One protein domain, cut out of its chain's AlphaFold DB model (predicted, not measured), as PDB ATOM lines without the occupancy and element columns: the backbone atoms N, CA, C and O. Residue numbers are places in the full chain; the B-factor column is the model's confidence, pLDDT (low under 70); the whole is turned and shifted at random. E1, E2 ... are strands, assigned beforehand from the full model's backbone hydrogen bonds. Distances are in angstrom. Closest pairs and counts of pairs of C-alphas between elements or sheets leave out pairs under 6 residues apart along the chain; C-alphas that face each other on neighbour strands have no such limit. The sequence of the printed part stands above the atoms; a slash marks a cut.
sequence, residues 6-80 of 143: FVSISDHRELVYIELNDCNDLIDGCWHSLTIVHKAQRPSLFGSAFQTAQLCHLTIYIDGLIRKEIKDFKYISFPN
ATOM      1  N   PHE A   6      19.602   6.502 -29.731       90.25
ATOM      2  CA  PHE A   6      19.993   7.229 -28.528       90.25
ATOM      3  C   PHE A   6      21.377   6.767 -28.093       90.25
ATOM      4  O   PHE A   6      21.585   5.592 -27.792       90.25
ATOM      5  N   VAL A   7      22.321   7.702 -28.061       89.75
ATOM      6  CA  VAL A   7      23.692   7.476 -27.610       89.75
ATOM      7  C   VAL A   7      23.819   8.023 -26.196       89.75
ATOM      8  O   VAL A   7      23.592   9.208 -25.956       89.75
ATOM      9  N   SER A   8      24.173   7.144 -25.263       88.56
ATOM     10  CA  SER A   8      24.472   7.489 -23.876       88.56
ATOM     11  C   SER A   8      25.984   7.437 -23.673       88.56
ATOM     12  O   SER A   8      26.597   6.396 -23.910       88.56
ATOM     13  N   ILE A   9      26.581   8.558 -23.271       86.06
ATOM     14  CA  ILE A   9      28.013   8.672 -22.973       86.06
ATOM     15  C   ILE A   9      28.137   8.959 -21.483       86.06
ATOM     16  O   ILE A   9      27.696  10.014 -21.027       86.06
ATOM     17  N   SER A  10      28.718   8.022 -20.739       84.38
ATOM     18  CA  SER A  10      28.937   8.142 -19.300       84.38
ATOM     19  C   SER A  10      30.420   8.062 -18.960       84.38
ATOM     20  O   SER A  10      31.081   7.117 -19.393       84.38
ATOM     21  N   ASP A  11      30.905   8.981 -18.130       78.81
ATOM     22  CA  ASP A  11      32.230   8.914 -17.507       78.81
ATOM     23  C   ASP A  11      32.097   9.199 -16.011       78.81
ATOM     24  O   ASP A  11      31.612  10.258 -15.641       78.81
ATOM     25  N   HIS A  12      32.491   8.257 -15.149       77.12
ATOM     26  CA  HIS A  12      32.401   8.311 -13.680       77.12
ATOM     27  C   HIS A  12      31.134   8.975 -13.082       77.12
ATOM     28  O   HIS A  12      30.252   8.271 -12.594       77.12
ATOM     29  N   ARG A  13      31.068  10.316 -13.050       70.81
ATOM     30  CA  ARG A  13      29.991  11.152 -12.473       70.81
ATOM     31  C   ARG A  13      29.263  12.029 -13.493       70.81
ATOM     32  O   ARG A  13      28.523  12.934 -13.116       70.81
ATOM     33  N   GLU A  14      29.486  11.790 -14.769       76.12
ATOM     34  CA  GLU A  14      29.025  12.616 -15.868       76.12
ATOM     35  C   GLU A  14      28.273  11.754 -16.874       76.12
ATOM     36  O   GLU A  14      28.673  10.628 -17.171       76.12
ATOM     37  N   LEU A  15      27.156  12.273 -17.383       80.69
ATOM     38  CA  LEU A  15      26.348  11.587 -18.385       80.69
ATOM     39  C   LEU A  15      25.771  12.576 -19.373       80.69
ATOM     40  O   LEU A  15      25.305  13.656 -18.999       80.69
ATOM     41  N   VAL A  16      25.753  12.166 -20.634       84.19
ATOM     42  CA  VAL A  16      25.029  12.873 -21.682       84.19
ATOM     43  C   VAL A  16      24.259  11.884 -22.544       84.19
ATOM     44  O   VAL A  16      24.770  10.833 -22.929       84.19
ATOM     45  N   TYR A  17      23.023  12.267 -22.855       87.75
ATOM     46  CA  TYR A  17      22.157  11.582 -23.801       87.75
ATOM     47  C   TYR A  17      22.065  12.393 -25.087       87.75
ATOM     48  O   TYR A  17      21.785  13.592 -25.055       87.75
ATOM     49  N   ILE A  18      22.288  11.732 -26.217       90.06
ATOM     50  CA  ILE A  18      22.256  12.349 -27.541       90.06
ATOM     51  C   ILE A  18      21.316  11.547 -28.421       90.06
ATOM     52  O   ILE A  18      21.502  10.348 -28.608       90.06
ATOM     53  N   GLU A  19      20.326  12.226 -28.986       91.88
ATOM     54  CA  GLU A  19      19.462  11.658 -30.011       91.88
ATOM     55  C   GLU A  19      20.059  11.906 -31.404       91.88
ATOM     56  O   GLU A  19      20.351  13.045 -31.798       91.88
ATOM     57  N   LEU A  20      20.245  10.815 -32.140       91.69
ATOM     58  CA  LEU A  20      20.527  10.796 -33.566       91.69
ATOM     59  C   LEU A  20      19.208  10.551 -34.294       91.69
ATOM     60  O   LEU A  20      18.584   9.513 -34.093       91.69
ATOM     61  N   ASN A  21      18.803  11.495 -35.132       91.31
ATOM     62  CA  ASN A  21      17.603  11.367 -35.955       91.31
ATOM     63  C   ASN A  21      17.945  10.717 -37.301       91.31
ATOM     64  O   ASN A  21      19.112  10.648 -37.687       91.31
ATOM     65  N   ASP A  22      16.917  10.270 -38.018       88.06
ATOM     66  CA  ASP A  22      17.004   9.780 -39.399       88.06
ATOM     67  C   ASP A  22      17.987   8.615 -39.592       88.06
ATOM     68  O   ASP A  22      18.725   8.548 -40.568       88.06
ATOM     69  N   CYS A  23      17.959   7.661 -38.663       88.00
ATOM     70  CA  CYS A  23      18.848   6.496 -38.645       88.00
ATOM     71  C   CYS A  23      18.238   5.254 -39.320       88.00
ATOM     72  O   CYS A  23      18.531   4.125 -38.930       88.00
ATOM     73  N   ASN A  24      17.346   5.430 -40.303       89.94
ATOM     74  CA  ASN A  24      16.639   4.306 -40.943       89.94
ATOM     75  C   ASN A  24      17.594   3.376 -41.697       89.94
ATOM     76  O   ASN A  24      17.338   2.181 -41.801       89.94
ATOM     77  N   ASP A  25      18.680   3.944 -42.207       89.75
ATOM     78  CA  ASP A  25      19.767   3.260 -42.895       89.75
ATOM     79  C   ASP A  25      20.648   2.417 -41.964       89.75
ATOM     80  O   ASP A  25      21.427   1.611 -42.451       89.75
ATOM     81  N   LEU A  26      20.509   2.579 -40.645       90.44
ATOM     82  CA  LEU A  26      21.289   1.866 -39.627       90.44
ATOM     83  C   LEU A  26      20.506   0.731 -38.946       90.44
ATOM     84  O   LEU A  26      21.021   0.050 -38.061       90.44
ATOM     85  N   ILE A  27      19.227   0.557 -39.295       87.06
ATOM     86  CA  ILE A  27      18.351  -0.499 -38.761       87.06
ATOM     87  C   ILE A  27      18.120  -1.534 -39.866       87.06
ATOM     88  O   ILE A  27      16.990  -1.811 -40.270       87.06
ATOM     89  N   ASP A  28      19.212  -2.082 -40.386       90.38
ATOM     90  CA  ASP A  28      19.230  -3.022 -41.513       90.38
ATOM     91  C   ASP A  28      19.664  -4.450 -41.107       90.38
ATOM     92  O   ASP A  28      19.520  -5.392 -41.885       90.38
ATOM     93  N   GLY A  29      20.125  -4.631 -39.864       91.31
ATOM     94  CA  GLY A  29      20.633  -5.905 -39.346       91.31
ATOM     95  C   GLY A  29      22.127  -6.131 -39.596       91.31
ATOM     96  O   GLY A  29      22.630  -7.214 -39.281       91.31
ATOM     97  N   CYS A  30      22.833  -5.135 -40.130       94.25
ATOM     98  CA  CYS A  30      24.271  -5.157 -40.340       94.25
ATOM     99  C   CYS A  30      25.034  -4.643 -39.112       94.25
ATOM    100  O   CYS A  30      24.492  -4.041 -38.184       94.25
ATOM    101  N   TRP A  31      26.339  -4.906 -39.109       95.50
ATOM    102  CA  TRP A  31      27.251  -4.294 -38.152       95.50
ATOM    103  C   TRP A  31      27.620  -2.893 -38.624       95.50
ATOM    104  O   TRP A  31      28.071  -2.727 -39.754       95.50
ATOM    105  N   HIS A  32      27.507  -1.925 -37.719       94.75
ATOM    106  CA  HIS A  32      27.938  -0.551 -37.941       94.75
ATOM    107  C   HIS A  32      29.022  -0.168 -36.938       94.75
ATOM    108  O   HIS A  32      29.010  -0.584 -35.775       94.75
ATOM    109  N   SER A  33      29.960   0.652 -37.385       95.50
ATOM    110  CA  SER A  33      31.031   1.197 -36.557       95.50
ATOM    111  C   SER A  33      30.606   2.539 -35.962       95.50
ATOM    112  O   SER A  33      30.243   3.455 -36.689       95.50
ATOM    113  N   LEU A  34      30.662   2.674 -34.636       94.81
ATOM    114  CA  LEU A  34      30.379   3.926 -33.928       94.81
ATOM    115  C   LEU A  34      31.694   4.555 -33.469       94.81
ATOM    116  O   LEU A  34      32.430   3.955 -32.688       94.81
ATOM    117  N   THR A  35      31.973   5.776 -33.918       95.38
ATOM    118  CA  THR A  35      33.130   6.554 -33.455       95.38
ATOM    119  C   THR A  35      32.655   7.848 -32.817       95.38
ATOM    120  O   THR A  35      31.958   8.646 -33.440       95.38
ATOM    121  N   ILE A  36      33.057   8.074 -31.570       93.25
ATOM    122  CA  ILE A  36      32.733   9.283 -30.814       93.25
ATOM    123  C   ILE A  36      34.032  10.056 -30.610       93.25
ATOM    124  O   ILE A  36      34.973   9.547 -30.004       93.25
ATOM    125  N   VAL A  37      34.091  11.281 -31.127       92.00
ATOM    126  CA  VAL A  37      35.278  12.136 -31.041       92.00
ATOM    127  C   VAL A  37      34.971  13.330 -30.153       92.00
ATOM    128  O   VAL A  37      34.148  14.178 -30.498       92.00
ATOM    129  N   HIS A  38      35.676  13.406 -29.029       87.38
ATOM    130  CA  HIS A  38      35.627  14.529 -28.105       87.38
ATOM    131  C   HIS A  38      36.863  15.414 -28.303       87.38
ATOM    132  O   HIS A  38      37.995  14.976 -28.084       87.38
ATOM    133  N   LYS A  39      36.661  16.662 -28.735       85.38
ATOM    134  CA  LYS A  39      37.730  17.651 -28.928       85.38
ATOM    135  C   LYS A  39      37.581  18.758 -27.896       85.38
ATOM    136  O   LYS A  39      36.703  19.605 -28.018       85.38
ATOM    137  N   ALA A  40      38.454  18.774 -26.898       77.19
ATOM    138  CA  ALA A  40      38.574  19.914 -25.999       77.19
ATOM    139  C   ALA A  40      39.356  21.032 -26.702       77.19
ATOM    140  O   ALA A  40      40.522  20.837 -27.060       77.19
ATOM    141  N   GLN A  41      38.746  22.202 -26.898       68.06
ATOM    142  CA  GLN A  41      39.495  23.373 -27.337       68.06
ATOM    143  C   GLN A  41      40.266  23.923 -26.137       68.06
ATOM    144  O   GLN A  41      39.688  24.321 -25.125       68.06
ATOM    145  N   ARG A  42      41.599  23.915 -26.227       61.03
ATOM    146  CA  ARG A  42      42.444  24.493 -25.181       61.03
ATOM    147  C   ARG A  42      42.235  26.015 -25.189       61.03
ATOM    148  O   ARG A  42      42.372  26.614 -26.258       61.03
ATOM    149  N   PRO A  43      41.907  26.648 -24.050       60.81
ATOM    150  CA  PRO A  43      41.779  28.098 -24.000       60.81
ATOM    151  C   PRO A  43      43.112  28.741 -24.397       60.81
ATOM    152  O   PRO A  43      44.181  28.301 -23.966       60.81
ATOM    153  N   SER A  44      43.057  29.749 -25.270       59.50
ATOM    154  CA  SER A  44      44.264  30.442 -25.724       59.50
ATOM    155  C   SER A  44      44.898  31.223 -24.569       59.50
ATOM    156  O   SER A  44      44.193  31.861 -23.785       59.50
ATOM    157  N   LEU A  45      46.232  31.226 -24.496       56.69
ATOM    158  CA  LEU A  45      46.990  31.989 -23.493       56.69
ATOM    159  C   LEU A  45      46.851  33.517 -23.656       56.69
ATOM    160  O   LEU A  45      47.256  34.259 -22.771       56.69
ATOM    161  N   PHE A  46      46.263  33.989 -24.762       59.19
ATOM    162  CA  PHE A  46      46.139  35.411 -25.101       59.19
ATOM    163  C   PHE A  46      44.728  35.991 -24.872       59.19
ATOM    164  O   PHE A  46      44.508  37.169 -25.138       59.19
ATOM    165  N   GLY A  47      43.773  35.197 -24.366       53.09
ATOM    166  CA  GLY A  47      42.380  35.613 -24.106       53.09
ATOM    167  C   GLY A  47      41.958  35.551 -22.632       53.09
ATOM    168  O   GLY A  47      40.764  35.492 -22.325       53.09
ATOM    169  N   SER A  48      42.923  35.501 -21.709       47.25
ATOM    170  CA  SER A  48      42.709  35.253 -20.281       47.25
ATOM    171  C   SER A  48      42.132  36.471 -19.551       47.25
ATOM    172  O   SER A  48      42.835  37.173 -18.829       47.25
ATOM    173  N   ALA A  49      40.839  36.717 -19.721       49.31
ATOM    174  CA  ALA A  49      40.076  37.472 -18.730       49.31
ATOM    175  C   ALA A  49      38.616  37.013 -18.597       49.31
ATOM    176  O   ALA A  49      38.044  37.199 -17.530       49.31
ATOM    177  N   PHE A  50      38.012  36.367 -19.612       52.41
ATOM    178  CA  PHE A  50      36.560  36.098 -19.580       52.41
ATOM    179  C   PHE A  50      36.070  34.748 -20.145       52.41
ATOM    180  O   PHE A  50      34.866  34.514 -20.162       52.41
ATOM    181  N   GLN A  51      36.938  33.820 -20.566       50.38
ATOM    182  CA  GLN A  51      36.501  32.501 -21.066       50.38
ATOM    183  C   GLN A  51      36.682  31.401 -20.012       50.38
ATOM    184  O   GLN A  51      37.626  30.620 -20.054       50.38
ATOM    185  N   THR A  52      35.762  31.336 -19.049       50.34
ATOM    186  CA  THR A  52      35.664  30.237 -18.064       50.34
ATOM    187  C   THR A  52      34.904  29.011 -18.588       50.34
ATOM    188  O   THR A  52      34.775  28.020 -17.874       50.34
ATOM    189  N   ALA A  53      34.424  29.033 -19.835       55.53
ATOM    190  CA  ALA A  53      33.820  27.873 -20.480       55.53
ATOM    191  C   ALA A  53      34.847  27.205 -21.400       55.53
ATOM    192  O   ALA A  53      35.181  27.728 -22.461       55.53
ATOM    193  N   GLN A  54      35.358  26.045 -20.988       58.84
ATOM    194  CA  GLN A  54      36.094  25.154 -21.878       58.84
ATOM    195  C   GLN A  54      35.123  24.682 -22.966       58.84
ATOM    196  O   GLN A  54      34.222  23.891 -22.695       58.84
ATOM    197  N   LEU A  55      35.260  25.227 -24.175       67.12
ATOM    198  CA  LEU A  55      34.427  24.846 -25.311       67.12
ATOM    199  C   LEU A  55      34.893  23.466 -25.785       67.12
ATOM    200  O   LEU A  55      36.000  23.307 -26.308       67.12
ATOM    201  N   CYS A  56      34.080  22.440 -25.547       78.50
ATOM    202  CA  CYS A  56      34.319  21.108 -26.086       78.50
ATOM    203  C   CYS A  56      33.439  20.900 -27.316       78.50
ATOM    204  O   CYS A  56      32.296  21.339 -27.372       78.50
ATOM    205  N   HIS A  57      33.976  20.239 -28.329       89.06
ATOM    206  CA  HIS A  57      33.230  19.848 -29.515       89.06
ATOM    207  C   HIS A  57      33.070  18.334 -29.488       89.06
ATOM    208  O   HIS A  57      34.053  17.604 -29.328       89.06
ATOM    209  N   LEU A  58      31.838  17.866 -29.663       91.06
ATOM    210  CA  LEU A  58      31.541  16.449 -29.797       91.06
ATOM    211  C   LEU A  58      31.086  16.159 -31.223       91.06
ATOM    212  O   LEU A  58      30.156  16.786 -31.731       91.06
ATOM    213  N   THR A  59      31.713  15.172 -31.850       94.44
ATOM    214  CA  THR A  59      31.295  14.677 -33.162       94.44
ATOM    215  C   THR A  59      31.071  13.174 -33.094       94.44
ATOM    216  O   THR A  59      31.938  12.433 -32.627       94.44
ATOM    217  N   ILE A  60      29.910  12.727 -33.563       94.75
ATOM    218  CA  ILE A  60      29.541  11.315 -33.652       94.75
ATOM    219  C   ILE A  60      29.572  10.902 -35.116       94.75
ATOM    220  O   ILE A  60      28.905  11.517 -35.956       94.75
ATOM    221  N   TYR A  61      30.313   9.836 -35.391       95.69
ATOM    222  CA  TYR A  61      30.399   9.199 -36.692       95.69
ATOM    223  C   TYR A  61      29.810   7.796 -36.624       95.69
ATOM    224  O   TYR A  61      30.040   7.074 -35.651       95.69
ATOM    225  N   ILE A  62      29.103   7.403 -37.680       95.00
ATOM    226  CA  ILE A  62      28.701   6.016 -37.911       95.00
ATOM    227  C   ILE A  62      29.181   5.617 -39.304       95.00
ATOM    228  O   ILE A  62      28.891   6.330 -40.264       95.00
ATOM    229  N   ASP A  63      29.969   4.547 -39.397       94.56
ATOM    230  CA  ASP A  63      30.634   4.096 -40.635       94.56
ATOM    231  C   ASP A  63      31.475   5.178 -41.318       94.56
ATOM    232  O   ASP A  63      31.534   5.300 -42.538       94.56
ATOM    233  N   GLY A  64      32.124   6.008 -40.498       93.12
ATOM    234  CA  GLY A  64      32.945   7.130 -40.958       93.12
ATOM    235  C   GLY A  64      32.150   8.357 -41.421       93.12
ATOM    236  O   GLY A  64      32.754   9.394 -41.687       93.12
ATOM    237  N   LEU A  65      30.814   8.294 -41.461       93.88
ATOM    238  CA  LEU A  65      29.953   9.427 -41.808       93.88
ATOM    239  C   LEU A  65      29.555  10.219 -40.563       93.88
ATOM    240  O   LEU A  65      29.158   9.639 -39.554       93.88
ATOM    241  N   ILE A  66      29.607  11.550 -40.642       95.06
ATOM    242  CA  ILE A  66      29.171  12.435 -39.552       95.06
ATOM    243  C   ILE A  66      27.653  12.324 -39.395       95.06
ATOM    244  O   ILE A  66      26.902  12.662 -40.308       95.06
ATOM    245  N   ARG A  67      27.200  11.893 -38.214       93.69
ATOM    246  CA  ARG A  67      25.771  11.815 -37.861       93.69
ATOM    247  C   ARG A  67      25.317  12.969 -36.986       93.69
ATOM    248  O   ARG A  67      24.179  13.417 -37.092       93.69
ATOM    249  N   LYS A  68      26.194  13.458 -36.110       94.31
ATOM    250  CA  LYS A  68      25.884  14.580 -35.222       94.31
ATOM    251  C   LYS A  68      27.140  15.351 -34.878       94.31
ATOM    252  O   LYS A  68      28.164  14.761 -34.543       94.31
ATOM    253  N   GLU A  69      27.017  16.667 -34.892       93.81
ATOM    254  CA  GLU A  69      28.009  17.579 -34.345       93.81
ATOM    255  C   GLU A  69      27.334  18.463 -33.298       93.81
ATOM    256  O   GLU A  69      26.255  19.015 -33.533       93.81
ATOM    257  N   ILE A  70      27.950  18.555 -32.123       90.88
ATOM    258  CA  ILE A  70      27.506  19.401 -31.021       90.88
ATOM    259  C   ILE A  70      28.676  20.314 -30.670       90.88
ATOM    260  O   ILE A  70      29.721  19.855 -30.198       90.88
ATOM    261  N   LYS A  71      28.493  21.606 -30.938       88.75
ATOM    262  CA  LYS A  71      29.401  22.666 -30.488       88.75
ATOM    263  C   LYS A  71      29.106  22.984 -29.027       88.75
ATOM    264  O   LYS A  71      27.973  22.803 -28.584       88.75
ATOM    265  N   ASP A  72      30.126  23.428 -28.304       81.56
ATOM    266  CA  ASP A  72      30.036  23.808 -26.888       81.56
ATOM    267  C   ASP A  72      29.435  22.705 -25.999       81.56
ATOM    268  O   ASP A  72      28.684  22.949 -25.053       81.56
ATOM    269  N   PHE A  73      29.768  21.457 -26.327       83.50
ATOM    270  CA  PHE A  73      29.377  20.272 -25.589       83.50
ATOM    271  C   PHE A  73      29.848  20.361 -24.134       83.50
ATOM    272  O   PHE A  73      31.009  20.662 -23.856       83.50
ATOM    273  N   LYS A  74      28.951  20.054 -23.197       80.25
ATOM    274  CA  LYS A  74      29.254  20.028 -21.769       80.25
ATOM    275  C   LYS A  74      28.593  18.820 -21.126       80.25
ATOM    276  O   LYS A  74      27.400  18.588 -21.315       80.25
ATOM    277  N   TYR A  75      29.366  18.084 -20.338       75.19
ATOM    278  CA  TYR A  75      28.826  17.029 -19.500       75.19
ATOM    279  C   TYR A  75      27.963  17.602 -18.376       75.19
ATOM    280  O   TYR A  75      28.261  18.652 -17.801       75.19
ATOM    281  N   ILE A  76      26.881  16.896 -18.054       75.06
ATOM    282  CA  ILE A  76      26.070  17.206 -16.880       75.06
ATOM    283  C   ILE A  76      26.657  16.410 -15.717       75.06
ATOM    284  O   ILE A  76      26.614  15.180 -15.719       75.06
ATOM    285  N   SER A  77      27.228  17.112 -14.738       69.88
ATOM    286  CA  SER A  77      27.719  16.493 -13.509       69.88
ATOM    287  C   SER A  77      26.539  16.042 -12.654       69.88
ATOM    288  O   SER A  77      25.623  16.826 -12.386       69.88
ATOM    289  N   PHE A  78      26.572  14.801 -12.178       63.88
ATOM    290  CA  PHE A  78      25.623  14.357 -11.173       63.88
ATOM    291  C   PHE A  78      26.032  14.860  -9.788       63.88
ATOM    292  O   PHE A  78      27.199  14.721  -9.404       63.88
ATOM    293  N   PRO A  79      25.087  15.417  -9.006       60.53
ATOM    294  CA  PRO A  79      25.300  15.567  -7.579       60.53
ATOM    295  C   PRO A  79      25.549  14.178  -6.985       60.53
ATOM    296  O   PRO A  79      25.016  13.178  -7.453       60.53
ATOM    297  N   ASN A  80      26.421  14.147  -5.987       52.56
ATOM    298  CA  ASN A  80      27.166  13.003  -5.464       52.56
ATOM    299  C   ASN A  80      26.327  11.897  -4.785       52.56
ATOM    300  O   ASN A  80      26.850  11.163  -3.947       52.56
TER     301      ASN A  80
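This is residues 6 to 80 of the 143 residues of the protein "Hypothetical protein" of Rotaria socialis (UniProt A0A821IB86). A three-stranded antiparallel sheet, E3, E4 and E5, forms a slab, and the separate hairpin of E1 and E2 slants away over one of its faces, making a loose wedge. The last stretch after E5 crosses the wedge's open side and pairs briefly with E2, while the loop between E3 and E4 lengthens one end, its residues 44 to 50 sticking out. The printed part has 75 residues with five named strands, E1 to E5 in order, and no named helix; the class is all strand, with 36 residues, under half, in named elements. The whole is loose, with a radius of gyration of the C-alphas of 15.5 A, and flat, spanning 51 by 32 by 17 A.

E3 is residues 34 to 40, 19.6 A long, beginning at C-alpha 34 (30.379, 3.926, -33.928). E4 is residues 56 to 62, 20.0 A, and E5 residues 65 to 73, 19.5 A, ending at C-alpha 73 (29.377, 20.272, -25.589). E1 is residues 6 to 11, 16.6 A, from C-alpha 6 (19.993, 7.229, -28.528), and E2 residues 14 to 20, 19.7 A.

E3, E4 and E5 form a meander, each strand the antiparallel neighbour of the one before; E4 is the inner strand. N 37 and O 59 are 2.9 A apart, and N 60 and O 68 are 2.9 A apart, both within hydrogen-bond range. E1 and E2 form an antiparallel hairpin at 162 degrees, with N 9 and O 16 at 2.9 A. The closest C-alphas of E2 and E5, Leu 20 and Lys 68, are 6.8 A apart. E1 is apart from E3, E4 and E5. Residues 76 to 77 pair antiparallel with residues 14 to 15 of E2.

The two C-alphas farthest apart, Gly 29 and Ala 49, are 51.8 A apart. The printed part has no cut. The links E2 to E3 and E3 to E4 are long. Mean pLDDT of the printed part is 80.6, with residues 41 to 55 and 77 to 80 under 70.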